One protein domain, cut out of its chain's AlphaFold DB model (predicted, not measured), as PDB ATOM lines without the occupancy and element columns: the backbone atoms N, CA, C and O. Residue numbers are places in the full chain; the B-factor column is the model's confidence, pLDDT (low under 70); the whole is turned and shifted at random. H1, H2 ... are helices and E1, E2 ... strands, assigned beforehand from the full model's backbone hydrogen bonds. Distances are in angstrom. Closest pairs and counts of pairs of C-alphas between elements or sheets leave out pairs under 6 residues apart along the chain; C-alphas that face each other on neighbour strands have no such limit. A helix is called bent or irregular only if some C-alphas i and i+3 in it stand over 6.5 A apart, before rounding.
ATOM      1  N   LEU A 254     277.141 391.736 177.504       94.06
ATOM      2  CA  LEU A 254     275.753 392.059 177.776       94.06
ATOM      3  C   LEU A 254     275.061 392.487 176.476       94.06
ATOM      4  O   LEU A 254     275.684 392.911 175.500       94.06
ATOM      5  N   THR A 255     273.740 392.415 176.463       94.75
ATOM      6  CA  THR A 255     272.891 392.917 175.389       94.75
ATOM      7  C   THR A 255     271.757 393.726 175.981       94.75
ATOM      8  O   THR A 255     270.982 393.227 176.792       94.75
ATOM      9  N   LEU A 256     271.660 394.988 175.575       97.12
ATOM     10  CA  LEU A 256     270.512 395.828 175.862       97.12
ATOM     11  C   LEU A 256     269.473 395.614 174.762       97.12
ATOM     12  O   LEU A 256     269.691 395.978 173.606       97.12
ATOM     13  N   VAL A 257     268.347 395.018 175.122       96.56
ATOM     14  CA  VAL A 257     267.182 394.864 174.257       96.56
ATOM     15  C   VAL A 257     266.285 396.085 174.436       96.56
ATOM     16  O   VAL A 257     265.972 396.487 175.560       96.56
ATOM     17  N   LEU A 258     265.861 396.653 173.307       95.00
ATOM     18  CA  LEU A 258     264.917 397.761 173.183       95.00
ATOM     19  C   LEU A 258     263.652 397.233 172.482       95.00
ATOM     20  O   LEU A 258     263.530 397.340 171.256       95.00
ATOM     21  N   PRO A 259     262.719 396.611 173.229       91.88
ATOM     22  CA  PRO A 259     261.511 395.992 172.698       91.88
ATOM     23  C   PRO A 259     260.676 396.906 171.804       91.88
ATOM     24  O   PRO A 259     260.188 396.461 170.767       91.88
ATOM     25  N   SER A 260     260.527 398.173 172.197       90.12
ATOM     26  CA  SER A 260     259.760 399.195 171.476       90.12
ATOM     27  C   SER A 260     260.370 399.553 170.114       90.12
ATOM     28  O   SER A 260     259.644 399.936 169.200       90.12
ATOM     29  N   GLU A 261     261.683 399.368 169.958       91.00
ATOM     30  CA  GLU A 261     262.437 399.625 168.725       91.00
ATOM     31  C   GLU A 261     262.728 398.346 167.920       91.00
ATOM     32  O   GLU A 261     263.307 398.430 166.838       91.00
ATOM     33  N   ALA A 262     262.372 397.164 168.445       87.56
ATOM     34  CA  ALA A 262     262.796 395.862 167.920       87.56
ATOM     35  C   ALA A 262     264.316 395.793 167.655       87.56
ATOM     36  O   ALA A 262     264.776 395.220 166.666       87.56
ATOM     37  N   ARG A 263     265.100 396.408 168.548       90.38
ATOM     38  CA  ARG A 263     266.544 396.601 168.400       90.38
ATOM     39  C   ARG A 263     267.291 396.031 169.594       90.38
ATOM     40  O   ARG A 263     266.797 396.067 170.718       90.38
ATOM     41  N   THR A 264     268.508 395.559 169.357       90.75
ATOM     42  CA  THR A 264     269.443 395.156 170.407       90.75
ATOM     43  C   THR A 264     270.770 395.893 170.264       90.75
ATOM     44  O   THR A 264     271.159 396.306 169.168       90.75
ATOM     45  N   LEU A 265     271.445 396.113 171.390       92.06
ATOM     46  CA  LEU A 265     272.744 396.773 171.474       92.06
ATOM     47  C   LEU A 265     273.693 395.911 172.291       92.06
ATOM     48  O   LEU A 265     273.368 395.521 173.411       92.06
ATOM     49  N   ARG A 266     274.883 395.651 171.754       90.44
ATOM     50  CA  ARG A 266     275.956 395.017 172.517       90.44
ATOM     51  C   ARG A 266     276.459 395.984 173.584       90.44
ATOM     52  O   ARG A 266     276.717 397.149 173.293       90.44
ATOM     53  N   VAL A 267     276.643 395.476 174.794       92.31
ATOM     54  CA  VAL A 267     277.155 396.216 175.943       92.31
ATOM     55  C   VAL A 267     278.331 395.438 176.518       92.31
ATOM     56  O   VAL A 267     278.219 394.259 176.840       92.31
ATOM     57  N   SER A 268     279.485 396.077 176.641       90.50
ATOM     58  CA  SER A 268     280.685 395.453 177.193       90.50
ATOM     59  C   SER A 268     281.588 396.533 177.773       90.50
ATOM     60  O   SER A 268     281.625 397.628 177.213       90.50
ATOM     61  N   PRO A 269     282.340 396.252 178.851       91.19
ATOM     62  CA  PRO A 269     283.430 397.128 179.235       91.19
ATOM     63  C   PRO A 269     284.518 397.116 178.152       91.19
ATOM     64  O   PRO A 269     284.714 396.116 177.452       91.19
ATOM     65  N   ASP A 270     285.226 398.228 178.040       87.44
ATOM     66  CA  ASP A 270     286.303 398.487 177.086       87.44
ATOM     67  C   ASP A 270     287.435 399.283 177.761       87.44
ATOM     68  O   ASP A 270     287.401 399.536 178.966       87.44
ATOM     69  N   SER A 271     288.437 399.702 176.988       88.81
ATOM     70  CA  SER A 271     289.586 400.473 177.484       88.81
ATOM     71  C   SER A 271     289.226 401.848 178.064       88.81
ATOM     72  O   SER A 271     290.061 402.463 178.728       88.81
ATOM     73  N   THR A 272     288.004 402.338 177.839       91.69
ATOM     74  CA  THR A 272     287.487 403.588 178.415       91.69
ATOM     75  C   THR A 272     286.725 403.364 179.717       91.69
ATOM     76  O   THR A 272     286.469 404.322 180.446       91.69
ATOM     77  N   THR A 273     286.392 402.113 180.041       94.19
ATOM     78  CA  THR A 273     285.639 401.763 181.243       94.19
ATOM     79  C   THR A 273     286.525 401.864 182.490       94.19
ATOM     80  O   THR A 273     287.505 401.122 182.607       94.19
ATOM     81  N   PRO A 274     286.176 402.713 183.474       96.06
ATOM     82  CA  PRO A 274     286.899 402.770 184.736       96.06
ATOM     83  C   PRO A 274     286.828 401.443 185.493       96.06
ATOM     84  O   PRO A 274     285.764 400.830 185.613       96.06
ATOM     85  N   ILE A 275     287.957 401.033 186.067       96.12
ATOM     86  CA  ILE A 275     288.021 399.955 187.057       96.12
ATOM     87  C   ILE A 275     288.316 400.597 188.405       96.12
ATOM     88  O   ILE A 275     289.327 401.272 188.565       96.12
ATOM     89  N   VAL A 276     287.441 400.374 189.378       96.69
ATOM     90  CA  VAL A 276     287.527 400.948 190.718       96.69
ATOM     91  C   VAL A 276     287.845 399.836 191.713       96.69
ATOM     92  O   VAL A 276     287.025 398.953 191.967       96.69
ATOM     93  N   GLY A 277     289.037 399.881 192.300       93.19
ATOM     94  CA  GLY A 277     289.514 398.906 193.269       93.19
ATOM     95  C   GLY A 277     290.069 397.619 192.651       93.19
ATOM     96  O   GLY A 277     289.970 397.336 191.454       93.19
ATOM     97  N   GLY A 278     290.642 396.790 193.524       89.81
ATOM     98  CA  GLY A 278     291.250 395.521 193.139       89.81
ATOM     99  C   GLY A 278     292.629 395.684 192.498       89.81
ATOM    100  O   GLY A 278     293.164 396.774 192.336       89.81
ATOM    101  N   HIS A 279     293.239 394.553 192.156       87.38
ATOM    102  CA  HIS A 279     294.612 394.509 191.645       87.38
ATOM    103  C   HIS A 279     294.715 394.819 190.144       87.38
ATOM    104  O   HIS A 279     295.823 394.876 189.619       87.38
ATOM    105  N   THR A 280     293.583 394.989 189.452       89.38
ATOM    106  CA  THR A 280     293.562 395.311 188.019       89.38
ATOM    107  C   THR A 280     293.191 396.752 187.708       89.38
ATOM    108  O   THR A 280     293.112 397.110 186.537       89.38
ATOM    109  N   GLU A 281     292.953 397.576 188.727       93.50
ATOM    110  CA  GLU A 281     292.587 398.984 188.571       93.50
ATOM    111  C   GLU A 281     293.582 399.748 187.682       93.50
ATOM    112  O   GLU A 281     293.189 400.446 186.751       93.50
ATOM    113  N   THR A 282     294.882 399.536 187.891       92.56
ATOM    114  CA  THR A 282     295.954 400.176 187.112       92.56
ATOM    115  C   THR A 282     295.996 399.747 185.644       92.56
ATOM    116  O   THR A 282     296.712 400.361 184.858       92.56
ATOM    117  N   TYR A 283     295.253 398.705 185.261       90.88
ATOM    118  CA  TYR A 283     295.219 398.167 183.902       90.88
ATOM    119  C   TYR A 283     293.882 398.413 183.192       90.88
ATOM    120  O   TYR A 283     293.600 397.728 182.214       90.88
ATOM    121  N   ALA A 284     293.062 399.370 183.644       90.69
ATOM    122  CA  ALA A 284     291.775 399.689 183.010       90.69
ATOM    123  C   ALA A 284     291.893 399.935 181.491       90.69
ATOM    124  O   ALA A 284     291.104 399.408 180.715       90.69
ATOM    125  N   LEU A 285     292.963 400.609 181.050       89.75
ATOM    126  CA  LEU A 285     293.252 400.856 179.627       89.75
ATOM    127  C   LEU A 285     293.508 399.578 178.798       89.75
ATOM    128  O   LEU A 285     293.539 399.639 177.572       89.75
ATOM    129  N   HIS A 286     293.707 398.431 179.453       85.56
ATOM    130  CA  HIS A 286     293.902 397.115 178.836       85.56
ATOM    131  C   HIS A 286     292.652 396.227 178.917       85.56
ATOM    132  O   HIS A 286     292.739 395.018 178.678       85.56
ATOM    133  N   ALA A 287     291.497 396.785 179.287       85.69
ATOM    134  CA  ALA A 287     290.230 396.080 179.188       85.69
ATOM    135  C   ALA A 287     289.886 395.826 177.709       85.69
ATOM    136  O   ALA A 287     289.867 396.740 176.888       85.69
ATOM    137  N   MET A 288     289.625 394.562 177.376       78.94
ATOM    138  CA  MET A 288     289.324 394.083 176.020       78.94
ATOM    139  C   MET A 288     287.937 393.432 175.926       78.94
ATOM    140  O   MET A 288     287.723 392.540 175.105       78.94
ATOM    141  N   GLY A 289     287.016 393.798 176.811       82.75
ATOM    142  CA  GLY A 289     285.698 393.180 176.892       82.75
ATOM    143  C   GLY A 289     285.305 392.787 178.311       82.75
ATOM    144  O   GLY A 289     286.066 392.978 179.263       82.75
ATOM    145  N   GLY A 290     284.110 392.222 178.448       85.19
ATOM    146  CA  GLY A 290     283.600 391.667 179.697       85.19
ATOM    147  C   GLY A 290     284.105 390.258 180.007       85.19
ATOM    148  O   GLY A 290     284.887 389.659 179.267       85.19
ATOM    149  N   LYS A 291     283.641 389.757 181.150       86.19
ATOM    150  CA  LYS A 291     283.599 388.336 181.505       86.19
ATOM    151  C   LYS A 291     282.144 387.934 181.671       86.19
ATOM    152  O   LYS A 291     281.306 388.813 181.878       86.19
ATOM    153  N   ARG A 292     281.872 386.623 181.713       87.38
ATOM    154  CA  ARG A 292     280.539 386.063 182.014       87.38
ATOM    155  C   ARG A 292     279.782 386.903 183.064       87.38
ATOM    156  O   ARG A 292     280.194 386.912 184.235       87.38
ATOM    157  N   PRO A 293     278.666 387.541 182.675       93.94
ATOM    158  CA  PRO A 293     277.681 388.058 183.616       93.94
ATOM    159  C   PRO A 293     277.024 386.897 184.372       93.94
ATOM    160  O   PRO A 293     276.676 385.878 183.772       93.94
ATOM    161  N   ARG A 294     276.873 387.032 185.691       95.12
ATOM    162  CA  ARG A 294     276.324 385.982 186.570       95.12
ATOM    163  C   ARG A 294     274.915 386.311 187.046       95.12
ATOM    164  O   ARG A 294     274.047 385.450 186.987       95.12
ATOM    165  N   ALA A 295     274.664 387.565 187.401       97.88
ATOM    166  CA  ALA A 295     273.341 388.093 187.697       97.88
ATOM    167  C   ALA A 295     273.236 389.560 187.267       97.88
ATOM    168  O   ALA A 295     274.237 390.278 187.178       97.88
ATOM    169  N   VAL A 296     272.005 390.002 187.017       98.50
ATOM    170  CA  VAL A 296     271.668 391.390 186.704       98.50
ATOM    171  C   VAL A 296     270.478 391.794 187.569       98.50
ATOM    172  O   VAL A 296     269.528 391.029 187.704       98.50
ATOM    173  N   VAL A 297     270.527 392.987 188.154       98.69
ATOM    174  CA  VAL A 297     269.382 393.636 188.814       98.69
ATOM    175  C   VAL A 297     269.287 395.087 188.353       98.69
ATOM    176  O   VAL A 297     270.301 395.699 188.013       98.69
ATOM    177  N   ALA A 298     268.081 395.642 188.335       98.44
ATOM    178  CA  ALA A 298     267.822 397.006 187.887       98.44
ATOM    179  C   ALA A 298     267.383 397.894 189.055       98.44
ATOM    180  O   ALA A 298     266.606 397.459 189.899       98.44
ATOM    181  N   SER A 299     267.870 399.135 189.085       98.50
ATOM    182  CA  SER A 299     267.405 400.186 189.994       98.50
ATOM    183  C   SER A 299     266.624 401.224 189.199       98.50
ATOM    184  O   SER A 299     267.212 402.012 188.450       98.50
ATOM    185  N   ASP A 300     265.305 401.260 189.375       96.81
ATOM    186  CA  ASP A 300     264.470 402.304 188.778       96.81
ATOM    187  C   ASP A 300     264.793 403.673 189.369       96.81
ATOM    188  O   ASP A 300     264.828 404.669 188.643       96.81
ATOM    189  N   ARG A 301     265.098 403.719 190.673       97.62
ATOM    190  CA  ARG A 301     265.433 404.960 191.380       97.62
ATOM    191  C   ARG A 301     266.716 405.607 190.863       97.62
ATOM    192  O   ARG A 301     266.790 406.832 190.797       97.62
ATOM    193  N   LEU A 302     267.728 404.803 190.541       98.19
ATOM    194  CA  LEU A 302     269.033 405.287 190.082       98.19
ATOM    195  C   LEU A 302     269.159 405.290 188.553       98.19
ATOM    196  O   LEU A 302     270.078 405.912 188.028       98.19
ATOM    197  N   GLY A 303     268.253 404.617 187.839       98.00
ATOM    198  CA  GLY A 303     268.297 404.513 186.383       98.00
ATOM    199  C   GLY A 303     269.500 403.715 185.877       98.00
ATOM    200  O   GLY A 303     270.050 404.048 184.831       98.00
ATOM    201  N   VAL A 304     269.921 402.682 186.609       98.69
ATOM    202  CA  VAL A 304     271.070 401.837 186.243       98.69
ATOM    203  C   VAL A 304     270.774 400.359 186.466       98.69
ATOM    204  O   VAL A 304     269.914 399.987 187.267       98.69
ATOM    205  N   PHE A 305     271.540 399.515 185.789       98.81
ATOM    206  CA  PHE A 305     271.671 398.099 186.085       98.81
ATOM    207  C   PHE A 305     272.949 397.842 186.886       98.81
ATOM    208  O   PHE A 305     273.996 398.443 186.623       98.81
ATOM    209  N   PHE A 306     272.874 396.891 187.811       98.81
ATOM    210  CA  PHE A 306     274.027 396.297 188.475       98.81
ATOM    211  C   PHE A 306     274.238 394.883 187.950       98.81
ATOM    212  O   PHE A 306     273.299 394.090 187.891       98.81
ATOM    213  N   VAL A 307     275.479 394.570 187.586       98.44
ATOM    214  CA  VAL A 307     275.854 393.290 186.979       98.44
ATOM    215  C   VAL A 307     276.960 392.651 187.800       98.44
ATOM    216  O   VAL A 307     278.043 393.222 187.914       98.44
ATOM    217  N   SER A 308     276.740 391.454 188.335       97.50
ATOM    218  CA  SER A 308     277.830 390.656 188.894       97.50
ATOM    219  C   SER A 308     278.576 389.960 187.763       97.50
ATOM    220  O   SER A 308     277.978 389.351 186.874       97.50
ATOM    221  N   SER A 309     279.902 390.038 187.776       94.06
ATOM    222  CA  SER A 309     280.736 389.316 186.815       94.06
ATOM    223  C   SER A 309     282.112 389.007 187.394       94.06
ATOM    224  O   SER A 309     282.504 389.488 188.461       94.06
ATOM    225  N   VAL A 310     282.893 388.233 186.643       88.00
ATOM    226  CA  VAL A 310     284.315 387.970 186.932       88.00
ATOM    227  C   VAL A 310     285.212 389.178 186.552       88.00
ATOM    228  O   VAL A 310     286.441 389.126 186.648       88.00
ATOM    229  N   GLY A 311     284.596 390.300 186.173       85.44
ATOM    230  CA  GLY A 311     285.228 391.582 185.876       85.44
ATOM    231  C   GLY A 311     285.460 391.841 184.394       85.44
ATOM    232  O   GLY A 311     285.139 391.002 183.561       85.44
ATOM    233  N   PRO A 312     286.029 392.998 184.034       87.50
ATOM    234  CA  PRO A 312     286.538 393.228 182.696       87.50
ATOM    235  C   PRO A 312     287.670 392.248 182.394       87.50
ATOM    236  O   PRO A 312     288.494 391.915 183.253       87.50
ATOM    237  N   ASN A 313     287.722 391.784 181.154       83.12
ATOM    238  CA  ASN A 313     288.812 390.974 180.662       83.12
ATOM    239  C   ASN A 313     290.035 391.856 180.397       83.12
ATOM    240  O   ASN A 313     290.055 392.620 179.435       83.12
ATOM    241  N   ILE A 314     291.062 391.744 181.241       82.88
ATOM    242  CA  ILE A 314     292.297 392.521 181.102       82.88
ATOM    243  C   ILE A 314     293.305 391.709 180.316       82.88
ATOM    244  O   ILE A 314     293.722 390.651 180.789       82.88
ATOM    245  N   GLY A 315     293.756 392.198 179.166       72.50
ATOM    246  CA  GLY A 315     294.781 391.480 178.426       72.50
ATOM    247  C   GLY A 315     295.425 392.255 177.272       72.50
ATOM    248  O   GLY A 315     294.858 393.214 176.772       72.50
ATOM    249  N   PRO A 316     296.619 391.814 176.841       69.88
ATOM    250  CA  PRO A 316     297.600 391.186 177.724       69.88
ATOM    251  C   PRO A 316     297.968 392.162 178.856       69.88
ATOM    252  O   PRO A 316     298.310 393.312 178.591       69.88
ATOM    253  N   ASN A 317     297.905 391.711 180.116       71.31
ATOM    254  CA  ASN A 317     298.393 392.511 181.241       71.31
ATOM    255  C   ASN A 317     299.886 392.824 181.002       71.31
ATOM    256  O   ASN A 317     300.651 391.869 180.837       71.31
ATOM    257  N   PRO A 318     300.322 394.096 180.987       74.06
ATOM    258  CA  PRO A 318     301.705 394.453 180.666       74.06
ATOM    259  C   PRO A 318     302.735 393.846 181.635       74.06
ATOM    260  O   PRO A 318     303.859 393.555 181.225       74.06
ATOM    261  N   ASP A 319     302.348 393.574 182.882       77.50
ATOM    262  CA  ASP A 319     303.268 393.095 183.919       77.50
ATOM    263  C   ASP A 319     303.414 391.573 183.919       77.50
ATOM    264  O   ASP A 319     304.487 391.033 184.193       77.50
ATOM    265  N   ARG A 320     302.330 390.856 183.604       67.75
ATOM    266  CA  ARG A 320     302.284 389.386 183.674       67.75
ATOM    267  C   ARG A 320     302.191 388.701 182.316       67.75
ATOM    268  O   ARG A 320     302.439 387.501 182.220       67.75
ATOM    269  N   MET A 321     301.866 389.452 181.264       65.38
ATOM    270  CA  MET A 321     301.576 388.953 179.917       65.38
ATOM    271  C   MET A 321     300.520 387.834 179.920       65.38
ATOM    272  O   MET A 321     300.615 386.869 179.161       65.38
ATOM    273  N   GLU A 322     299.517 387.964 180.792       68.75
ATOM    274  CA  GLU A 322     298.396 387.033 180.924       68.75
ATOM    275  C   GLU A 322     297.070 387.780 181.071       68.75
ATOM    276  O   GLU A 322     297.037 388.962 181.428       68.75
ATOM    277  N   VAL A 323     295.971 387.069 180.821       69.19
ATOM    278  CA  VAL A 323     294.636 387.566 181.147       69.19
ATOM    279  C   VAL A 323     294.449 387.607 182.660       69.19
ATOM    280  O   VAL A 323     294.608 386.587 183.332       69.19
ATOM    281  N   THR A 324     294.085 388.777 183.185       79.00
ATOM    282  CA  THR A 324     293.801 388.980 184.613       79.00
ATOM    283  C   THR A 324     292.304 389.216 184.825       79.00
ATOM    284  O   THR A 324     291.631 389.781 183.963       79.00
ATOM    285  N   MET A 325     291.774 388.729 185.945       80.00
ATOM    286  CA  MET A 325     290.357 388.797 186.311       80.00
ATOM    287  C   MET A 325     290.161 389.703 187.520       80.00
ATOM    288  O   MET A 325     291.069 389.865 188.334       80.00
ATOM    289  N   ASN A 326     288.968 390.276 187.651       86.88
ATOM    290  CA  ASN A 326     288.655 391.185 188.742       86.88
ATOM    291  C   ASN A 326     287.176 391.088 189.113       86.88
ATOM    292  O   ASN A 326     286.408 391.986 188.790       86.88
ATOM    293  N   GLY A 327     286.774 389.993 189.767       92.00
ATOM    294  CA  GLY A 327     285.386 389.789 190.198       92.00
ATOM    295  C   GLY A 327     284.801 391.021 190.896       92.00
ATOM    296  O   GLY A 327     285.460 391.627 191.745       92.00
ATOM    297  N   GLY A 328     283.596 391.433 190.505       95.56
ATOM    298  CA  GLY A 328     283.028 392.710 190.937       95.56
ATOM    299  C   GLY A 328     281.656 393.031 190.352       95.56
ATOM    300  O   GLY A 328     281.010 392.181 189.737       95.56
ATOM    301  N   ILE A 329     281.245 394.281 190.552       97.94
ATOM    302  CA  ILE A 329     279.963 394.828 190.118       97.94
ATOM    303  C   ILE A 329     280.184 395.826 188.982       97.94
ATOM    304  O   ILE A 329     280.800 396.874 189.169       97.94
ATOM    305  N   GLY A 330     279.649 395.509 187.809       97.88
ATOM    306  CA  GLY A 330     279.487 396.454 186.714       97.88
ATOM    307  C   GLY A 330     278.278 397.356 186.942       97.88
ATOM    308  O   GLY A 330     277.236 396.883 187.397       97.88
ATOM    309  N   VAL A 331     278.412 398.636 186.602       98.50
ATOM    310  CA  VAL A 331     277.306 399.602 186.592       98.50
ATOM    311  C   VAL A 331     277.046 400.012 185.149       98.50
ATOM    312  O   VAL A 331     277.947 400.526 184.486       98.50
ATOM    313  N   VAL A 332     275.826 399.788 184.667       98.56
ATOM    314  CA  VAL A 332     275.422 400.057 183.278       98.56
ATOM    315  C   VAL A 332     274.234 401.014 183.276       98.56
ATOM    316  O   VAL A 332     273.280 400.799 184.018       98.56
ATOM    317  N   ASP A 333     274.282 402.074 182.472       97.69
ATOM    318  CA  ASP A 333     273.162 403.018 182.353       97.69
ATOM    319  C   ASP A 333     272.037 402.511 181.426       97.69
ATOM    320  O   ASP A 333     272.117 401.436 180.824       97.69
ATOM    321  N   ARG A 334     270.956 403.294 181.309       96.62
ATOM    322  CA  ARG A 334     269.798 402.977 180.450       96.62
ATOM    323  C   ARG A 334     270.131 402.953 178.962       96.62
ATOM    324  O   ARG A 334     269.391 402.361 178.173       96.62
ATOM    325  N   GLU A 335     271.218 403.596 178.565       96.00
ATOM    326  CA  GLU A 335     271.692 403.660 177.190       96.00
ATOM    327  C   GLU A 335     272.637 402.498 176.849       96.00
ATOM    328  O   GLU A 335     273.034 402.355 175.693       96.00
ATOM    329  N   GLY A 336     272.956 401.638 177.822       95.12
ATOM    330  CA  GLY A 336     273.827 400.482 177.630       95.12
ATOM    331  C   GLY A 336     275.312 400.834 177.689       95.12
ATOM    332  O   GLY A 336     276.146 400.091 177.181       95.12
ATOM    333  N   ARG A 337     275.680 401.961 178.296       95.81
ATOM    334  CA  ARG A 337     277.077 402.321 178.529       95.81
ATOM    335  C   ARG A 337     277.539 401.750 179.861       95.81
ATOM    336  O   ARG A 337     276.906 401.945 180.900       95.81
ATOM    337  N   PHE A 338     278.690 401.090 179.829       95.31
ATOM    338  CA  PHE A 338     279.374 400.643 181.033       95.31
ATOM    339  C   PHE A 338     279.982 401.862 181.737       95.31
ATOM    340  O   PHE A 338     280.944 402.455 181.258       95.31
ATOM    341  N   LEU A 339     279.394 402.279 182.859       97.06
ATOM    342  CA  LEU A 339     279.838 403.471 183.582       97.06
ATOM    343  C   LEU A 339     281.134 403.215 184.348       97.06
ATOM    344  O   LEU A 339     281.958 404.115 184.460       97.06
ATOM    345  N   ARG A 340     281.267 402.014 184.921       96.62
ATOM    346  CA  ARG A 340     282.435 401.547 185.681       96.62
ATOM    347  C   ARG A 340     282.286 400.081 186.067       96.62
ATOM    348  O   ARG A 340     281.177 399.545 186.110       96.62
ATOM    349  N   HIS A 341     283.400 399.479 186.453       97.25
ATOM    350  CA  HIS A 341     283.451 398.218 187.180       97.25
ATOM    351  C   HIS A 341     284.040 398.428 188.574       97.25
ATOM    352  O   HIS A 341     285.145 398.950 188.697       97.25
ATOM    353  N   VAL A 342     283.346 397.982 189.618       97.06
ATOM    354  CA  VAL A 342     283.797 398.080 191.011       97.06
ATOM    355  C   VAL A 342     284.203 396.699 191.507       97.06
ATOM    356  O   VAL A 342     283.379 395.790 191.599       97.06
ATOM    357  N   ALA A 343     285.482 396.521 191.825       94.94
ATOM    358  CA  ALA A 343     286.001 395.244 192.294       94.94
ATOM    359  C   ALA A 343     285.421 394.870 193.659       94.94
ATOM    360  O   ALA A 343     285.380 395.695 194.576       94.94
ATOM    361  N   LEU A 344     285.088 393.591 193.844       92.94
ATOM    362  CA  LEU A 344     284.896 393.080 195.192       92.94
ATOM    363  C   LEU A 344     286.222 393.100 195.955       92.94
ATOM    364  O   LEU A 344     287.322 392.890 195.414       92.94
ATOM    365  N   ARG A 345     286.110 393.292 197.271       88.00
ATOM    366  CA  ARG A 345     287.259 393.215 198.175       88.00
ATOM    367  C   ARG A 345     287.947 391.862 198.067       88.00
ATOM    368  O   ARG A 345     289.176 391.819 198.076       88.00
ATOM    369  N   GLN A 346     287.172 390.786 197.944       86.75
ATOM    370  CA  GLN A 346     287.628 389.402 197.825       86.75
ATOM    371  C   GLN A 346     286.636 388.610 196.955       86.75
ATOM    372  O   GLN A 346     285.501 389.042 196.780       86.75
ATOM    373  N   GLY A 347     287.091 387.480 196.414       89.25
ATOM    374  CA  GLY A 347     286.229 386.473 195.800       89.25
ATOM    375  C   GLY A 347     285.604 386.808 194.443       89.25
ATOM    376  O   GLY A 347     286.147 387.591 193.659       89.25
ATOM    377  N   LEU A 348     284.491 386.132 194.149       92.56
ATOM    378  CA  LEU A 348     283.792 386.095 192.868       92.56
ATOM    379  C   LEU A 348     282.286 386.231 193.126       92.56
ATOM    380  O   LEU A 348     281.710 385.365 193.791       92.56
ATOM    381  N   PRO A 349     281.644 387.294 192.616       96.06
ATOM    382  CA  PRO A 349     280.220 387.501 192.823       96.06
ATOM    383  C   PRO A 349     279.398 386.526 191.976       96.06
ATOM    384  O   PRO A 349     279.804 386.184 190.869       96.06
ATOM    385  N   GLU A 350     278.224 386.139 192.464       96.56
ATOM    386  CA  GLU A 350     277.272 385.254 191.788       96.56
ATOM    387  C   GLU A 350     275.896 385.930 191.700       96.56
ATOM    388  O   GLU A 350     275.676 386.751 190.810       96.56
ATOM    389  N   GLY A 351     274.989 385.637 192.635       97.94
ATOM    390  CA  GLY A 351     273.664 386.237 192.727       97.94
ATOM    391  C   GLY A 351     273.664 387.642 193.325       97.94
ATOM    392  O   GLY A 351     274.532 388.014 194.120       97.94
ATOM    393  N   LEU A 352     272.636 388.409 192.964       98.81
ATOM    394  CA  LEU A 352     272.377 389.760 193.451       98.81
ATOM    395  C   LEU A 352     270.963 389.856 194.031       98.81
ATOM    396  O   LEU A 352     270.039 389.216 193.531       98.81
ATOM    397  N   ALA A 353     270.790 390.704 195.041       98.69
ATOM    398  CA  ALA A 353     269.488 391.216 195.459       98.69
ATOM    399  C   ALA A 353     269.597 392.722 195.697       98.69
ATOM    400  O   ALA A 353     270.559 393.183 196.312       98.69
ATOM    401  N   LEU A 354     268.621 393.489 195.220       98.69
ATOM    402  CA  LEU A 354     268.587 394.939 195.382       98.69
ATOM    403  C   LEU A 354     267.427 395.335 196.297       98.69
ATOM    404  O   LEU A 354     266.268 395.046 196.009       98.69
ATOM    405  N   ASP A 355     267.744 396.045 197.374       98.44
ATOM    406  CA  ASP A 355     266.773 396.839 198.120       98.44
ATOM    407  C   ASP A 355     266.774 398.255 197.543       98.44
ATOM    408  O   ASP A 355     267.522 399.125 197.997       98.44
ATOM    409  N   ASP A 356     265.989 398.473 196.486       96.94
ATOM    410  CA  ASP A 356     266.031 399.748 195.760       96.94
ATOM    411  C   ASP A 356     265.474 400.908 196.602       96.94
ATOM    412  O   ASP A 356     265.917 402.052 196.470       96.94
ATOM    413  N   GLU A 357     264.556 400.598 197.526       97.19
ATOM    414  CA  GLU A 357     263.943 401.561 198.443       97.19
ATOM    415  C   GLU A 357     264.956 402.074 199.471       97.19
ATOM    416  O   GLU A 357     265.085 403.284 199.666       97.19
ATOM    417  N   ARG A 358     265.714 401.170 200.105       97.75
ATOM    418  CA  ARG A 358     266.720 401.540 201.113       97.75
ATOM    419  C   ARG A 358     268.094 401.841 200.515       97.75
ATOM    420  O   ARG A 358     268.925 402.430 201.198       97.75
ATOM    421  N   GLY A 359     268.321 401.481 199.252       98.12
ATOM    422  CA  GLY A 359     269.542 401.767 198.505       98.12
ATOM    423  C   GLY A 359     270.708 400.824 198.783       98.12
ATOM    424  O   GLY A 359     271.855 401.262 198.713       98.12
ATOM    425  N   PHE A 360     270.436 399.549 199.066       98.75
ATOM    426  CA  PHE A 360     271.474 398.545 199.320       98.75
ATOM    427  C   PHE A 360     271.466 397.441 198.267       98.75
ATOM    428  O   PHE A 360     270.420 396.878 197.947       98.75
ATOM    429  N   LEU A 361     272.651 397.105 197.765       98.88
ATOM    430  CA  LEU A 361     272.891 395.958 196.900       98.88
ATOM    431  C   LEU A 361     273.565 394.852 197.717       98.88
ATOM    432  O   LEU A 361     274.637 395.058 198.287       98.88
ATOM    433  N   TYR A 362     272.948 393.677 197.745       98.81
ATOM    434  CA  TYR A 362     273.485 392.471 198.364       98.81
ATOM    435  C   TYR A 362     274.094 391.580 197.285       98.81
ATOM    436  O   TYR A 362     273.475 391.344 196.244       98.81
ATOM    437  N   VAL A 363     275.297 391.075 197.540       98.75
ATOM    438  CA  VAL A 363     276.086 390.303 196.579       98.75
ATOM    439  C   VAL A 363     276.491 388.980 197.208       98.75
ATOM    440  O   VAL A 363     277.161 388.961 198.240       98.75
ATOM    441  N   ALA A 364     276.109 387.871 196.583       98.50
ATOM    442  CA  ALA A 364     276.569 386.549 196.977       98.50
ATOM    443  C   ALA A 364     277.990 386.333 196.446       98.50
ATOM    444  O   ALA A 364     278.209 386.401 195.240       98.50
ATOM    445  N   ASP A 365     278.951 386.060 197.325       97.44
ATOM    446  CA  ASP A 365     280.293 385.615 196.947       97.44
ATOM    447  C   ASP A 365     280.383 384.100 197.124       97.44
ATOM    448  O   ASP A 365     280.689 383.583 198.208       97.44
ATOM    449  N   VAL A 366     280.127 383.390 196.025       96.19
ATOM    450  CA  VAL A 366     280.163 381.924 195.969       96.19
ATOM    451  C   VAL A 366     281.545 381.375 196.319       96.19
ATOM    452  O   VAL A 366     281.665 380.266 196.840       96.19
ATOM    453  N   SER A 367     282.602 382.147 196.058       94.94
ATOM    454  CA  SER A 367     283.971 381.647 196.113       94.94
ATOM    455  C   SER A 367     284.610 381.722 197.496       94.94
ATOM    456  O   SER A 367     285.508 380.928 197.788       94.94
ATOM    457  N   THR A 368     284.154 382.652 198.339       96.38
ATOM    458  CA  THR A 368     284.614 382.788 199.730       96.38
ATOM    459  C   THR A 368     283.517 382.534 200.758       96.38
ATOM    460  O   THR A 368     283.811 382.459 201.952       96.38
ATOM    461  N   GLY A 369     282.270 382.331 200.325       97.31
ATOM    462  CA  GLY A 369     281.174 381.981 201.219       97.31
ATOM    463  C   GLY A 369     280.584 383.165 201.968       97.31
ATOM    464  O   GLY A 369     280.240 383.040 203.145       97.31
ATOM    465  N   ARG A 370     280.538 384.334 201.329       97.75
ATOM    466  CA  ARG A 370     280.133 385.593 201.962       97.75
ATOM    467  C   ARG A 370     278.919 386.206 201.289       97.75
ATOM    468  O   ARG A 370     278.601 385.900 200.142       97.75
ATOM    469  N   VAL A 371     278.280 387.112 202.014       98.44
ATOM    470  CA  VAL A 371     277.404 388.136 201.448       98.44
ATOM    471  C   VAL A 371     278.071 389.488 201.662       98.44
ATOM    472  O   VAL A 371     278.346 389.873 202.799       98.44
ATOM    473  N   GLU A 372     278.336 390.202 200.574       98.12
ATOM    474  CA  GLU A 372     278.820 391.582 200.602       98.12
ATOM    475  C   GLU A 372     277.624 392.535 200.460       98.12
ATOM    476  O   GLU A 372     276.699 392.273 199.690       98.12
ATOM    477  N   ILE A 373     277.637 393.637 201.206       98.56
ATOM    478  CA  ILE A 373     276.590 394.662 201.197       98.56
ATOM    479  C   ILE A 373     277.214 395.967 200.723       98.56
ATOM    480  O   ILE A 373     278.207 396.430 201.292       98.56
ATOM    481  N   LEU A 374     276.628 396.556 199.685       98.69
ATOM    482  CA  LEU A 374     277.109 397.769 199.033       98.69
ATOM    483  C   LEU A 374     276.015 398.846 199.027       98.69
ATOM    484  O   LEU A 374     274.831 398.547 198.889       98.69
ATOM    485  N   ASP A 375     276.414 400.107 199.142       98.69
ATOM    486  CA  ASP A 375     275.560 401.273 198.923       98.69
ATOM    487  C   ASP A 375     275.372 401.477 197.413       98.69
ATOM    488  O   ASP A 375     276.308 401.825 196.685       98.69
ATOM    489  N   ALA A 376     274.149 401.247 196.935       98.62
ATOM    490  CA  ALA A 376     273.824 401.294 195.514       98.62
ATOM    491  C   ALA A 376     273.966 402.707 194.927       98.62
ATOM    492  O   ALA A 376     274.383 402.862 193.778       98.62
ATOM    493  N   ALA A 377     273.662 403.748 195.707       98.56
ATOM    494  CA  ALA A 377     273.779 405.126 195.241       98.56
ATOM    495  C   ALA A 377     275.252 405.516 195.062       98.56
ATOM    496  O   ALA A 377     275.607 406.112 194.046       98.56
ATOM    497  N   ARG A 378     276.129 405.119 195.993       98.56
ATOM    498  CA  ARG A 378     277.580 405.337 195.879       98.56
ATOM    499  C   ARG A 378     278.205 404.573 194.715       98.56
ATOM    500  O   ARG A 378     279.067 405.123 194.031       98.56
ATOM    501  N   LEU A 379     277.751 403.344 194.453       97.88
ATOM    502  CA  LEU A 379     278.162 402.595 193.258       97.88
ATOM    503  C   LEU A 379     277.814 403.349 191.967       97.88
ATOM    504  O   LEU A 379     278.606 403.360 191.031       97.88
ATOM    505  N   ALA A 380     276.645 403.988 191.904       97.75
ATOM    506  CA  ALA A 380     276.191 404.691 190.706       97.75
ATOM    507  C   ALA A 380     276.752 406.121 190.559       97.75
ATOM    508  O   ALA A 380     276.820 406.633 189.442       97.75
ATOM    509  N   ALA A 381     277.155 406.772 191.656       97.62
ATOM    510  CA  ALA A 381     277.442 408.209 191.686       97.62
ATOM    511  C   ALA A 381     278.740 408.629 190.971       97.62
ATOM    512  O   ALA A 381     278.741 409.573 190.181       97.62
ATOM    513  N   GLY A 382     279.858 407.960 191.258       97.00
ATOM    514  CA  GLY A 382     281.188 408.458 190.894       97.00
ATOM    515  C   GLY A 382     282.303 407.504 191.319       97.00
ATOM    516  O   GLY A 382     282.098 406.662 192.186       97.00
ATOM    517  N   ASP A 383     283.482 407.585 190.691       97.56
ATOM    518  CA  ASP A 383     284.569 406.623 190.954       97.56
ATOM    519  C   ASP A 383     285.101 406.772 192.381       97.56
ATOM    520  O   ASP A 383     285.450 405.785 193.023       97.56
ATOM    521  N   ALA A 384     285.126 408.008 192.891       97.50
ATOM    522  CA  ALA A 384     285.476 408.301 194.276       97.50
ATOM    523  C   ALA A 384     284.452 407.700 195.251       97.50
ATOM    524  O   ALA A 384     284.839 406.981 196.168       97.50
ATOM    525  N   ASP A 385     283.156 407.920 195.013       98.19
ATOM    526  CA  ASP A 385     282.081 407.389 195.860       98.19
ATOM    527  C   ASP A 385     282.017 405.859 195.817       98.19
ATOM    528  O   ASP A 385     281.834 405.211 196.846       98.19
ATOM    529  N   SER A 386     282.252 405.264 194.645       97.62
ATOM    530  CA  SER A 386     282.254 403.812 194.443       97.62
ATOM    531  C   SER A 386     283.306 403.092 195.290       97.62
ATOM    532  O   SER A 386     283.075 401.958 195.706       97.62
ATOM    533  N   ARG A 387     284.442 403.731 195.606       96.56
ATOM    534  CA  ARG A 387     285.450 403.158 196.526       96.56
ATOM    535  C   ARG A 387     284.925 403.015 197.946       96.56
ATOM    536  O   ARG A 387     285.284 402.072 198.648       96.56
ATOM    537  N   GLU A 388     284.043 403.926 198.329       97.12
ATOM    538  CA  GLU A 388     283.413 403.997 199.644       97.12
ATOM    539  C   GLU A 388     282.025 403.337 199.654       97.12
ATOM    540  O   GLU A 388     281.260 403.514 200.604       97.12
ATOM    541  N   ALA A 389     281.670 402.589 198.603       97.88
ATOM    542  CA  ALA A 389     280.370 401.933 198.501       97.88
ATOM    543  C   ALA A 389     280.247 400.692 199.392       97.88
ATOM    544  O   ALA A 389     279.136 400.255 199.664       97.88
ATOM    545  N   PHE A 390     281.349 400.102 199.860       98.00
ATOM    546  CA  PHE A 390     281.269 398.965 200.774       98.00
ATOM    547  C   PHE A 390     280.615 399.362 202.103       98.00
ATOM    548  O   PHE A 390     281.065 400.296 202.766       98.00
ATOM    549  N   VAL A 391     279.622 398.583 202.530       98.12
ATOM    550  CA  VAL A 391     278.907 398.771 203.796       98.12
ATOM    551  C   VAL A 391     279.314 397.701 204.807       98.12
ATOM    552  O   VAL A 391     279.818 398.027 205.881       98.12
ATOM    553  N   ALA A 392     279.123 396.426 204.468       97.88
ATOM    554  CA  ALA A 392     279.391 395.302 205.360       97.88
ATOM    555  C   ALA A 392     279.687 394.011 204.581       97.88
ATOM    556  O   ALA A 392     279.412 393.904 203.389       97.88
ATOM    557  N   SER A 393     280.251 393.024 205.275       97.12
ATOM    558  CA  SER A 393     280.485 391.668 204.774       97.12
ATOM    559  C   SER A 393     280.091 390.685 205.868       97.12
ATOM    560  O   SER A 393     280.450 390.888 207.031       97.12
ATOM    561  N   LEU A 394     279.362 389.636 205.503       97.94
ATOM    562  CA  LEU A 394     278.916 388.589 206.412       97.94
ATOM    563  C   LEU A 394     279.372 387.225 205.900       97.94
ATOM    564  O   LEU A 394     279.110 386.864 204.755       97.94
ATOM    565  N   GLU A 395     280.030 386.448 206.756       97.62
ATOM    566  CA  GLU A 395     280.339 385.049 206.459       97.62
ATOM    567  C   GLU A 395     279.093 384.187 206.634       97.62
ATOM    568  O   GLU A 395     278.435 384.235 207.673       97.62
ATOM    569  N   ILE A 396     278.800 383.362 205.631       98.12
ATOM    570  CA  ILE A 396     277.765 382.340 205.718       98.12
ATOM    571  C   ILE A 396     278.458 381.039 206.124       98.12
ATOM    572  O   ILE A 396     279.136 380.423 205.292       98.12
ATOM    573  N   PRO A 397     278.341 380.608 207.391       96.25
ATOM    574  CA  PRO A 397     279.009 379.397 207.834       96.25
ATOM    575  C   PRO A 397     278.394 378.185 207.122       96.25
ATOM    576  O   PRO A 397     277.177 378.156 206.916       96.25
ATOM    577  N   PRO A 398     279.183 377.180 206.723       95.38
ATOM    578  CA  PRO A 398     278.657 375.878 206.329       95.38
ATOM    579  C   PRO A 398     278.125 375.107 207.549       95.38
ATOM    580  O   PRO A 398     278.551 375.325 208.683       95.38
ATOM    581  N   SER A 399     277.232 374.149 207.322       92.38
ATOM    582  CA  SER A 399     276.817 373.191 208.342       92.38
ATOM    583  C   SER A 399     277.968 372.251 208.716       92.38
ATOM    584  O   SER A 399     278.949 372.081 207.982       92.38
ATOM    585  N   VAL A 400     277.826 371.577 209.856       90.31
ATOM    586  CA  VAL A 400     278.757 370.521 210.293       90.31
ATOM    587  C   VAL A 400     278.727 369.278 209.396       90.31
ATOM    588  O   VAL A 400     279.630 368.454 209.482       90.31
ATOM    589  N   ARG A 401     277.694 369.122 208.556       88.94
ATOM    590  CA  ARG A 401     277.538 367.971 207.652       88.94
ATOM    591  C   ARG A 401     278.281 368.147 206.336       88.94
ATOM    592  O   ARG A 401     278.611 367.160 205.687       88.94
ATOM    593  N   THR A 402     278.564 369.387 205.959       93.62
ATOM    594  CA  THR A 402     279.213 369.676 204.683       93.62
ATOM    595  C   THR A 402     280.672 369.223 204.692       93.62
ATOM    596  O   THR A 402     281.417 369.535 205.625       93.62
ATOM    597  N   PRO A 403     281.136 368.493 203.670       94.00
ATOM    598  CA  PRO A 403     282.514 368.034 203.634       94.00
ATOM    599  C   PRO A 403     283.478 369.221 203.484       94.00
ATOM    600  O   PRO A 403     283.174 370.213 202.820       94.00
ATOM    601  N   ARG A 404     284.654 369.130 204.117       94.50
ATOM    602  CA  ARG A 404     285.683 370.182 204.100       94.50
ATOM    603  C   ARG A 404     286.870 369.795 203.233       94.50
ATOM    604  O   ARG A 404     287.325 368.656 203.277       94.50
ATOM    605  N   LEU A 405     287.390 370.756 202.470       93.75
ATOM    606  CA  LEU A 405     288.560 370.555 201.608       93.75
ATOM    607  C   LEU A 405     289.829 370.233 202.409       93.75
ATOM    608  O   LEU A 405     290.722 369.558 201.895       93.75
ATOM    609  N   ARG A 406     289.931 370.776 203.628       94.81
ATOM    610  CA  ARG A 406     291.120 370.769 204.490       94.81
ATOM    611  C   ARG A 406     290.714 370.799 205.962       94.81
ATOM    612  O   ARG A 406     289.546 371.021 206.280       94.81
ATOM    613  N   ASP A 407     291.699 370.631 206.836       93.56
ATOM    614  CA  ASP A 407     291.534 370.821 208.275       93.56
ATOM    615  C   ASP A 407     291.255 372.292 208.620       93.56
ATOM    616  O   ASP A 407     291.746 373.206 207.958       93.56
ATOM    617  N   GLY A 408     290.508 372.526 209.704       92.44
ATOM    618  CA  GLY A 408     290.090 373.870 210.134       92.44
ATOM    619  C   GLY A 408     291.242 374.874 210.295       92.44
ATOM    620  O   GLY A 408     291.083 376.054 209.996       92.44
ATOM    621  N   ALA A 409     292.422 374.397 210.708       93.56
ATOM    622  CA  ALA A 409     293.614 375.221 210.915       93.56
ATOM    623  C   ALA A 409     294.188 375.838 209.623       93.56
ATOM    624  O   ALA A 409     295.001 376.757 209.697       93.56
ATOM    625  N   ASP A 410     293.784 375.342 208.451       93.19
ATOM    626  CA  ASP A 410     294.286 375.794 207.151       93.19
ATOM    627  C   ASP A 410     293.499 376.988 206.570       93.19
ATOM    628  O   ASP A 410     293.920 377.559 205.556       93.19
ATOM    629  N   PHE A 411     292.381 377.375 207.201       95.50
ATOM    630  CA  PHE A 411     291.489 378.454 206.763       95.50
ATOM    631  C   PHE A 411     291.714 379.756 207.540       95.50
ATOM    632  O   PHE A 411     292.052 379.750 208.720       95.50
ATOM    633  N   GLY A 412     291.508 380.899 206.878       94.06
ATOM    634  CA  GLY A 412     291.638 382.227 207.496       94.06
ATOM    635  C   GLY A 412     293.069 382.637 207.879       94.06
ATOM    636  O   GLY A 412     293.266 383.688 208.483       94.06
ATOM    637  N   VAL A 413     294.070 381.840 207.505       94.06
ATOM    638  CA  VAL A 413     295.500 382.084 207.748       94.06
ATOM    639  C   VAL A 413     296.211 382.461 206.451       94.06
ATOM    640  O   VAL A 413     295.738 382.122 205.374       94.06
ATOM    641  N   GLU A 414     297.344 383.162 206.526       91.38
ATOM    642  CA  GLU A 414     298.205 383.458 205.358       91.38
ATOM    643  C   GLU A 414     297.465 384.085 204.154       91.38
ATOM    644  O   GLU A 414     297.798 383.839 202.996       91.38
ATOM    645  N   GLY A 415     296.426 384.885 204.410       90.00
ATOM    646  CA  GLY A 415     295.611 385.504 203.358       90.00
ATOM    647  C   GLY A 415     294.602 384.567 202.682       90.00
ATOM    648  O   GLY A 415     293.955 384.980 201.723       90.00
ATOM    649  N   ARG A 416     294.421 383.340 203.178       93.88
ATOM    650  CA  ARG A 416     293.479 382.349 202.640       93.88
ATOM    651  C   ARG A 416     292.032 382.641 203.043       93.88
ATOM    652  O   ARG A 416     291.760 383.355 204.013       93.88
ATOM    653  N   ALA A 417     291.085 382.101 202.278       94.94
ATOM    654  CA  ALA A 417     289.657 382.142 202.601       94.94
ATOM    655  C   ALA A 417     289.344 381.418 203.922       94.94
ATOM    656  O   ALA A 417     290.076 380.519 204.341       94.94
ATOM    657  N   SER A 418     288.283 381.859 204.600       96.31
ATOM    658  CA  SER A 418     287.772 381.196 205.799       96.31
ATOM    659  C   SER A 418     286.975 379.943 205.422       96.31
ATOM    660  O   SER A 418     286.703 379.677 204.250       96.31
ATOM    661  N   GLU A 419     286.591 379.161 206.430       96.69
ATOM    662  CA  GLU A 419     285.807 377.937 206.246       96.69
ATOM    663  C   GLU A 419     284.447 378.203 205.573       96.69
ATOM    664  O   GLU A 419     283.879 377.294 204.964       96.69
ATOM    665  N   SER A 420     283.966 379.454 205.602       97.31
ATOM    666  CA  SER A 420     282.730 379.878 204.946       97.31
ATOM    667  C   SER A 420     282.670 379.515 203.467       97.31
ATOM    668  O   SER A 420     281.577 379.253 202.986       97.31
ATOM    669  N   LEU A 421     283.802 379.394 202.754       96.75
ATOM    670  CA  LEU A 421     283.829 379.019 201.328       96.75
ATOM    671  C   LEU A 421     283.035 377.741 201.004       96.75
ATOM    672  O   LEU A 421     282.561 377.582 199.884       96.75
ATOM    673  N   HIS A 422     282.849 376.845 201.977       97.50
ATOM    674  CA  HIS A 422     282.081 375.610 201.797       97.50
ATOM    675  C   HIS A 422     280.560 375.822 201.856       97.50
ATOM    676  O   HIS A 422     279.828 374.849 201.736       97.50
ATOM    677  N   SER A 423     280.054 377.042 202.065       97.00
ATOM    678  CA  SER A 423     278.615 377.323 201.988       97.00
ATOM    679  C   SER A 423     278.157 377.563 200.547       97.00
ATOM    680  O   SER A 423     277.144 377.009 200.124       97.00
ATOM    681  N   GLY A 424     278.926 378.332 199.774       96.75
ATOM    682  CA  GLY A 424     278.621 378.690 198.385       96.75
ATOM    683  C   GLY A 424     277.317 379.475 198.201       96.75
ATOM    684  O   GLY A 424     276.392 378.947 197.587       96.75
ATOM    685  N   PRO A 425     277.192 380.714 198.710       98.12
ATOM    686  CA  PRO A 425     276.071 381.593 198.394       98.12
ATOM    687  C   PRO A 425     275.927 381.755 196.876       98.12
ATOM    688  O   PRO A 425     276.891 382.137 196.215       98.12
ATOM    689  N   VAL A 426     274.750 381.455 196.323       97.44
ATOM    690  CA  VAL A 426     274.498 381.493 194.867       97.44
ATOM    691  C   VAL A 426     273.323 382.403 194.499       97.44
ATOM    692  O   VAL A 426     273.398 383.117 193.507       97.44
ATOM    693  N   ALA A 427     272.277 382.445 195.330       98.31
ATOM    694  CA  ALA A 427     271.073 383.243 195.107       98.31
ATOM    695  C   ALA A 427     270.646 383.969 196.389       98.31
ATOM    696  O   ALA A 427     270.877 383.484 197.501       98.31
ATOM    697  N   LEU A 428     270.032 385.140 196.210       98.69
ATOM    698  CA  LEU A 428     269.636 386.064 197.268       98.69
ATOM    699  C   LEU A 428     268.226 386.593 196.997       98.69
ATOM    700  O   LEU A 428     267.950 387.011 195.870       98.69
ATOM    701  N   ARG A 429     267.359 386.651 198.014       98.25
ATOM    702  CA  ARG A 429     266.073 387.374 197.942       98.25
ATOM    703  C   ARG A 429     265.722 388.030 199.264       98.25
ATOM    704  O   ARG A 429     266.011 387.491 200.328       98.25
ATOM    705  N   LEU A 430     265.082 389.188 199.189       98.12
ATOM    706  CA  LEU A 430     264.558 389.883 200.359       98.12
ATOM    707  C   LEU A 430     263.159 389.365 200.695       98.12
ATOM    708  O   LEU A 430     262.374 389.042 199.805       98.12
ATOM    709  N   SER A 431     262.832 389.325 201.983       96.56
ATOM    710  CA  SER A 431     261.445 389.271 202.434       96.56
ATOM    711  C   SER A 431     260.693 390.538 202.022       96.56
ATOM    712  O   SER A 431     261.292 391.589 201.795       96.56
ATOM    713  N   GLU A 432     259.363 390.460 201.969       93.44
ATOM    714  CA  GLU A 432     258.508 391.592 201.577       93.44
ATOM    715  C   GLU A 432     258.688 392.821 202.479       93.44
ATOM    716  O   GLU A 432     258.647 393.955 202.008       93.44
ATOM    717  N   ASP A 433     258.953 392.609 203.771       95.69
ATOM    718  CA  ASP A 433     259.242 393.677 204.733       95.69
ATOM    719  C   ASP A 433     260.680 394.225 204.643       95.69
ATOM    720  O   ASP A 433     261.026 395.167 205.359       95.69
ATOM    721  N   ARG A 434     261.517 393.638 203.774       96.75
ATOM    722  CA  ARG A 434     262.928 393.980 203.534       96.75
ATOM    723  C   ARG A 434     263.815 393.923 204.778       96.75
ATOM    724  O   ARG A 434     264.858 394.579 204.845       96.75
ATOM    725  N   ARG A 435     263.402 393.148 205.783       97.62
ATOM    726  CA  ARG A 435     264.166 392.933 207.019       97.62
ATOM    727  C   ARG A 435     264.968 391.650 207.003       97.62
ATOM    728  O   ARG A 435     265.956 391.567 207.716       97.62
ATOM    729  N   THR A 436     264.576 390.675 206.191       98.38
ATOM    730  CA  THR A 436     265.286 389.403 206.064       98.38
ATOM    731  C   THR A 436     265.823 389.251 204.651       98.38
ATOM    732  O   THR A 436     265.081 389.364 203.680       98.38
ATOM    733  N   LEU A 437     267.110 388.952 204.531       98.75
ATOM    734  CA  LEU A 437     267.719 388.458 203.306       98.75
ATOM    735  C   LEU A 437     267.845 386.937 203.411       98.75
ATOM    736  O   LEU A 437     268.490 386.419 204.321       98.75
ATOM    737  N   TRP A 438     267.241 386.221 202.473       98.62
ATOM    738  CA  TRP A 438     267.394 384.782 202.319       98.62
ATOM    739  C   TRP A 438     268.543 384.481 201.369       98.62
ATOM    740  O   TRP A 438     268.611 385.034 200.271       98.62
ATOM    741  N   VAL A 439     269.437 383.597 201.803       98.81
ATOM    742  CA  VAL A 439     270.663 383.236 201.091       98.81
ATOM    743  C   VAL A 439     270.665 381.740 200.813       98.81
ATOM    744  O   VAL A 439     270.679 380.946 201.752       98.81
ATOM    745  N   LEU A 440     270.688 381.345 199.541       98.62
ATOM    746  CA  LEU A 440     270.852 379.947 199.146       98.62
ATOM    747  C   LEU A 440     272.338 379.584 199.123       98.62
ATOM    748  O   LEU A 440     273.098 380.109 198.310       98.62
ATOM    749  N   ALA A 441     272.734 378.671 200.005       97.75
ATOM    750  CA  ALA A 441     274.081 378.130 200.129       97.75
ATOM    751  C   ALA A 441     274.165 376.781 199.393       97.75
ATOM    752  O   ALA A 441     273.770 375.743 199.932       97.75
ATOM    753  N   ARG A 442     274.653 376.785 198.145       95.62
ATOM    754  CA  ARG A 442     274.553 375.639 197.224       95.62
ATOM    755  C   ARG A 442     275.359 374.416 197.649       95.62
ATOM    756  O   ARG A 442     274.885 373.298 197.474       95.62
ATOM    757  N   PHE A 443     276.559 374.616 198.199       96.19
ATOM    758  CA  PHE A 443     277.439 373.507 198.589       96.19
ATOM    759  C   PHE A 443     277.009 372.900 199.913       96.19
ATOM    760  O   PHE A 443     277.259 371.721 200.153       96.19
ATOM    761  N   ASP A 444     276.367 373.712 200.753       94.00
ATOM    762  CA  ASP A 444     275.802 373.254 202.009       94.00
ATOM    763  C   ASP A 444     274.402 372.669 201.859       94.00
ATOM    764  O   ASP A 444     273.980 371.903 202.715       94.00
ATOM    765  N   GLY A 445     273.686 373.014 200.790       95.19
ATOM    766  CA  GLY A 445     272.313 372.579 200.569       95.19
ATOM    767  C   GLY A 445     271.320 373.178 201.553       95.19
ATOM    768  O   GLY A 445     270.401 372.490 201.994       95.19
ATOM    769  N   ALA A 446     271.510 374.444 201.915       96.94
ATOM    770  CA  ALA A 446     270.706 375.128 202.921       96.94
ATOM    771  C   ALA A 446     270.287 376.528 202.465       96.94
ATOM    772  O   ALA A 446     270.947 377.149 201.631       96.94
ATOM    773  N   VAL A 447     269.224 377.045 203.077       97.88
ATOM    774  CA  VAL A 447     268.909 378.476 203.065       97.88
ATOM    775  C   VAL A 447     269.239 379.089 204.421       97.88
ATOM    776  O   VAL A 447     268.963 378.509 205.474       97.88
ATOM    777  N   GLN A 448     269.854 380.265 204.394       98.06
ATOM    778  CA  GLN A 448     270.216 381.042 205.572       98.06
ATOM    779  C   GLN A 448     269.418 382.345 205.570       98.06
ATOM    780  O   GLN A 448     269.539 383.139 204.639       98.06
ATOM    781  N   ALA A 449     268.631 382.578 206.618       98.00
ATOM    782  CA  ALA A 449     268.053 383.886 206.890       98.00
ATOM    783  C   ALA A 449     269.123 384.813 207.477       98.00
ATOM    784  O   ALA A 449     269.900 384.403 208.345       98.00
ATOM    785  N   VAL A 450     269.142 386.061 207.034       98.69
ATOM    786  CA  VAL A 450     270.010 387.123 207.544       98.69
ATOM    787  C   VAL A 450     269.139 388.328 207.874       98.69
ATOM    788  O   VAL A 450     268.435 388.826 206.999       98.69
ATOM    789  N   ASP A 451     269.181 388.807 209.113       98.62
ATOM    790  CA  ASP A 451     268.552 390.075 209.478       98.62
ATOM    791  C   ASP A 451     269.363 391.226 208.871       98.62
ATOM    792  O   ASP A 451     270.546 391.408 209.162       98.62
ATOM    793  N   VAL A 452     268.708 391.989 208.003       98.50
ATOM    794  CA  VAL A 452     269.233 393.168 207.308       98.50
ATOM    795  C   VAL A 452     268.445 394.430 207.670       98.50
ATOM    796  O   VAL A 452     268.515 395.448 206.980       98.50
ATOM    797  N   SER A 453     267.727 394.421 208.796       97.94
ATOM    798  CA  SER A 453     267.106 395.620 209.374       97.94
ATOM    799  C   SER A 453     268.150 396.721 209.594       97.94
ATOM    800  O   SER A 453     267.883 397.891 209.316       97.94
ATOM    801  N   ALA A 454     269.371 396.343 209.981       97.19
ATOM    802  CA  ALA A 454     270.551 397.204 210.036       97.19
ATOM    803  C   ALA A 454     271.645 396.678 209.078       97.19
ATOM    804  O   ALA A 454     272.495 395.898 209.494       97.19
ATOM    805  N   PRO A 455     271.682 397.092 207.798       94.69
ATOM    806  CA  PRO A 455     272.563 396.506 206.778       94.69
ATOM    807  C   PRO A 455     274.061 396.752 207.023       94.69
ATOM    808  O   PRO A 455     274.895 396.035 206.489       94.69
ATOM    809  N   TRP A 456     274.428 397.721 207.866       97.06
ATOM    810  CA  TRP A 456     275.809 397.913 208.341       97.06
ATOM    811  C   TRP A 456     276.228 396.919 209.435       97.06
ATOM    812  O   TRP A 456     277.391 396.882 209.833       97.06
ATOM    813  N   ARG A 457     275.281 396.138 209.957       97.12
ATOM    814  CA  ARG A 457     275.478 395.120 210.987       97.12
ATOM    815  C   ARG A 457     274.482 393.972 210.758       97.12
ATOM    816  O   ARG A 457     273.569 393.799 211.561       97.12
ATOM    817  N   PRO A 458     274.613 393.233 209.645       97.69
ATOM    818  CA  PRO A 458     273.727 392.114 209.366       97.69
ATOM    819  C   PRO A 458     273.963 390.985 210.376       97.69
ATOM    820  O   PRO A 458     275.104 390.738 210.780       97.69
ATOM    821  N   GLU A 459     272.903 390.285 210.775       98.25
ATOM    822  CA  GLU A 459     272.977 389.220 211.783       98.25
ATOM    823  C   GLU A 459     272.422 387.899 211.233       98.25
ATOM    824  O   GLU A 459     271.411 387.865 210.533       98.25
ATOM    825  N   LEU A 460     273.107 386.787 211.517       98.19
ATOM    826  CA  LEU A 460     272.661 385.463 211.082       98.19
ATOM    827  C   LEU A 460     271.405 385.055 211.858       98.19
ATOM    828  O   LEU A 460     271.401 385.037 213.087       98.19
ATOM    829  N   GLY A 461     270.362 384.689 211.121       96.12
ATOM    830  CA  GLY A 461     269.129 384.135 211.655       96.12
ATOM    831  C   GLY A 461     269.043 382.619 211.483       96.12
ATOM    832  O   GLY A 461     270.035 381.886 211.538       96.12
ATOM    833  N   LEU A 462     267.817 382.149 211.261       94.12
ATOM    834  CA  LEU A 462     267.503 380.738 211.075       94.12
ATOM    835  C   LEU A 462     268.214 380.149 209.846       94.12
ATOM    836  O   LEU A 462     268.192 380.725 208.758       94.12
ATOM    837  N   ARG A 463     268.790 378.957 210.020       95.94
ATOM    838  CA  ARG A 463     269.294 378.116 208.932       95.94
ATOM    839  C   ARG A 463     268.366 376.931 208.724       95.94
ATOM    840  O   ARG A 463     267.994 376.276 209.696       95.94
ATOM    841  N   ILE A 464     268.056 376.623 207.471       96.81
ATOM    842  CA  ILE A 464     267.159 375.526 207.109       96.81
ATOM    843  C   ILE A 464     267.850 374.645 206.075       96.81
ATOM    844  O   ILE A 464     268.253 375.113 205.011       96.81
ATOM    845  N   GLN A 465     268.003 373.365 206.407       96.06
ATOM    846  CA  GLN A 465     268.614 372.376 205.525       96.06
ATOM    847  C   GLN A 465     267.596 371.923 204.476       96.06
ATOM    848  O   GLN A 465     266.551 371.387 204.834       96.06
ATOM    849  N   LEU A 466     267.917 372.088 203.195       95.56
ATOM    850  CA  LEU A 466     267.061 371.658 202.090       95.56
ATOM    851  C   LEU A 466     267.285 370.176 201.733       95.56
ATOM    852  O   LEU A 466     266.340 369.427 201.477       95.56
ATOM    853  N   PHE A 467     268.543 369.735 201.727       91.12
ATOM    854  CA  PHE A 467     268.939 368.358 201.410       91.12
ATOM    855  C   PHE A 467     270.291 368.000 202.040       91.12
ATOM    856  O   PHE A 467     271.053 368.886 202.410       91.12
ATOM    857  N   GLY A 468     270.599 366.707 202.164       89.00
ATOM    858  CA  GLY A 468     271.918 366.239 202.604       89.00
ATOM    859  C   GLY A 468     272.971 366.351 201.497       89.00
ATOM    860  O   GLY A 468     272.669 366.143 200.323       89.00
TER     861      GLY A 468
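Overview. This is residues 254 to 468 of the 727 residues of the protein "Cytochrome c domain-containing protein" of Vulgatibacter incomptus (UniProt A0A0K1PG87). Three twisted four-stranded sheets, E3 to E6, E7 to E10 and E11 to E14, follow one another like blades of an open, partial propeller, with E3, E7 and E11 side by side. The hairpin of E1 and E2 lies at one end, beyond the first blade, H2 fits between the first two blades, and long loops, residues 310 to 327 and 396 to 418, join parts of the blades. The printed part has 215 residues with 4 named helices and 14 named strands, in the order E1 E2 H1 E3 E4 E5 E6 E7 E8 E9 H2 H3 E10 H4 E11 E12 E13 E14; each sheet is antiparallel, its strands in numerical order. The class is mostly strand, though under half of the residues are in named elements. The whole is compact, with a radius of gyration of the C-alphas of 17.6 A and spans of 48 by 44 by 32 A.

Along the chain. E1, residues 254 to 258, begins at C-alpha 254 (275.753, 392.059, 177.776), and E2 is 263 to 267. H1, 281 to 286, is irregular, with C-alphas 282 and 285 8.0 A apart. E3 is 293 to 299, 17.1 A long, E4 304 to 309, E5 328 to 333 and E6 338 to 343. E7 is 349 to 355, 17.2 A long, E8 360 to 365 and E9 370 to 375. H2 is 376 to 381, H3 383 to 387, E10 390 to 395 and H4 419 to 422. E11 is 425 to 430, E12 436 to 441 and E13 446 to 451. E14, 459 to 465, 18.5 A long, ends at C-alpha 465 (268.614, 372.376, 205.525).

Arrangement. In the hairpin of E1 and E2, N 256 and O 265 are 2.8 A apart. The closest C-alphas of E1 and E3, Leu 254 and Pro 293, are 7.3 A apart. E3 E4 E5 E6, E7 E8 E9 and E11 E12 E13 E14 are meanders, each strand the antiparallel neighbour of the one before; N 294 and O 308, N 350 and O 364, each 2.8 A, and N 426 and O 440, 2.9 A, are within hydrogen-bond range. The strongly twisted sheets form a stack of sheets, face to face in turn: the closest C-alphas are Arg 294 of E3 and Glu 350 of E7, 5.4 A, and Gly 351 of E7 and Ala 427 of E11, 4.6 A. H2 is on the first sheet at a height of 8.6 A. H2 and H3 touch only at the corner, at Leu 379 and Ser 386, whose C-alphas are 4.4 A apart. H1 only just is on the first sheet, with 5 pairs of C-alphas within 10 A, and only grazes it; H4 only grazes the second. Every O i to N i+4 pair is within range in H2 and H3; H1 has 0 of 2, but 2 of 3 O i to N i+3 pairs, and H4 is too short for an i+4 pair.

Size, cuts and confidence. The C-alphas farthest apart, of Glu 261 and Ala 409, are 57.9 A apart. The printed part has no cut. The links E2 to H1, E4 to E5 and E10 to H4 are long. The mean pLDDT of the printed part is 93.9; residues 316 and 320 to 323 are under 70.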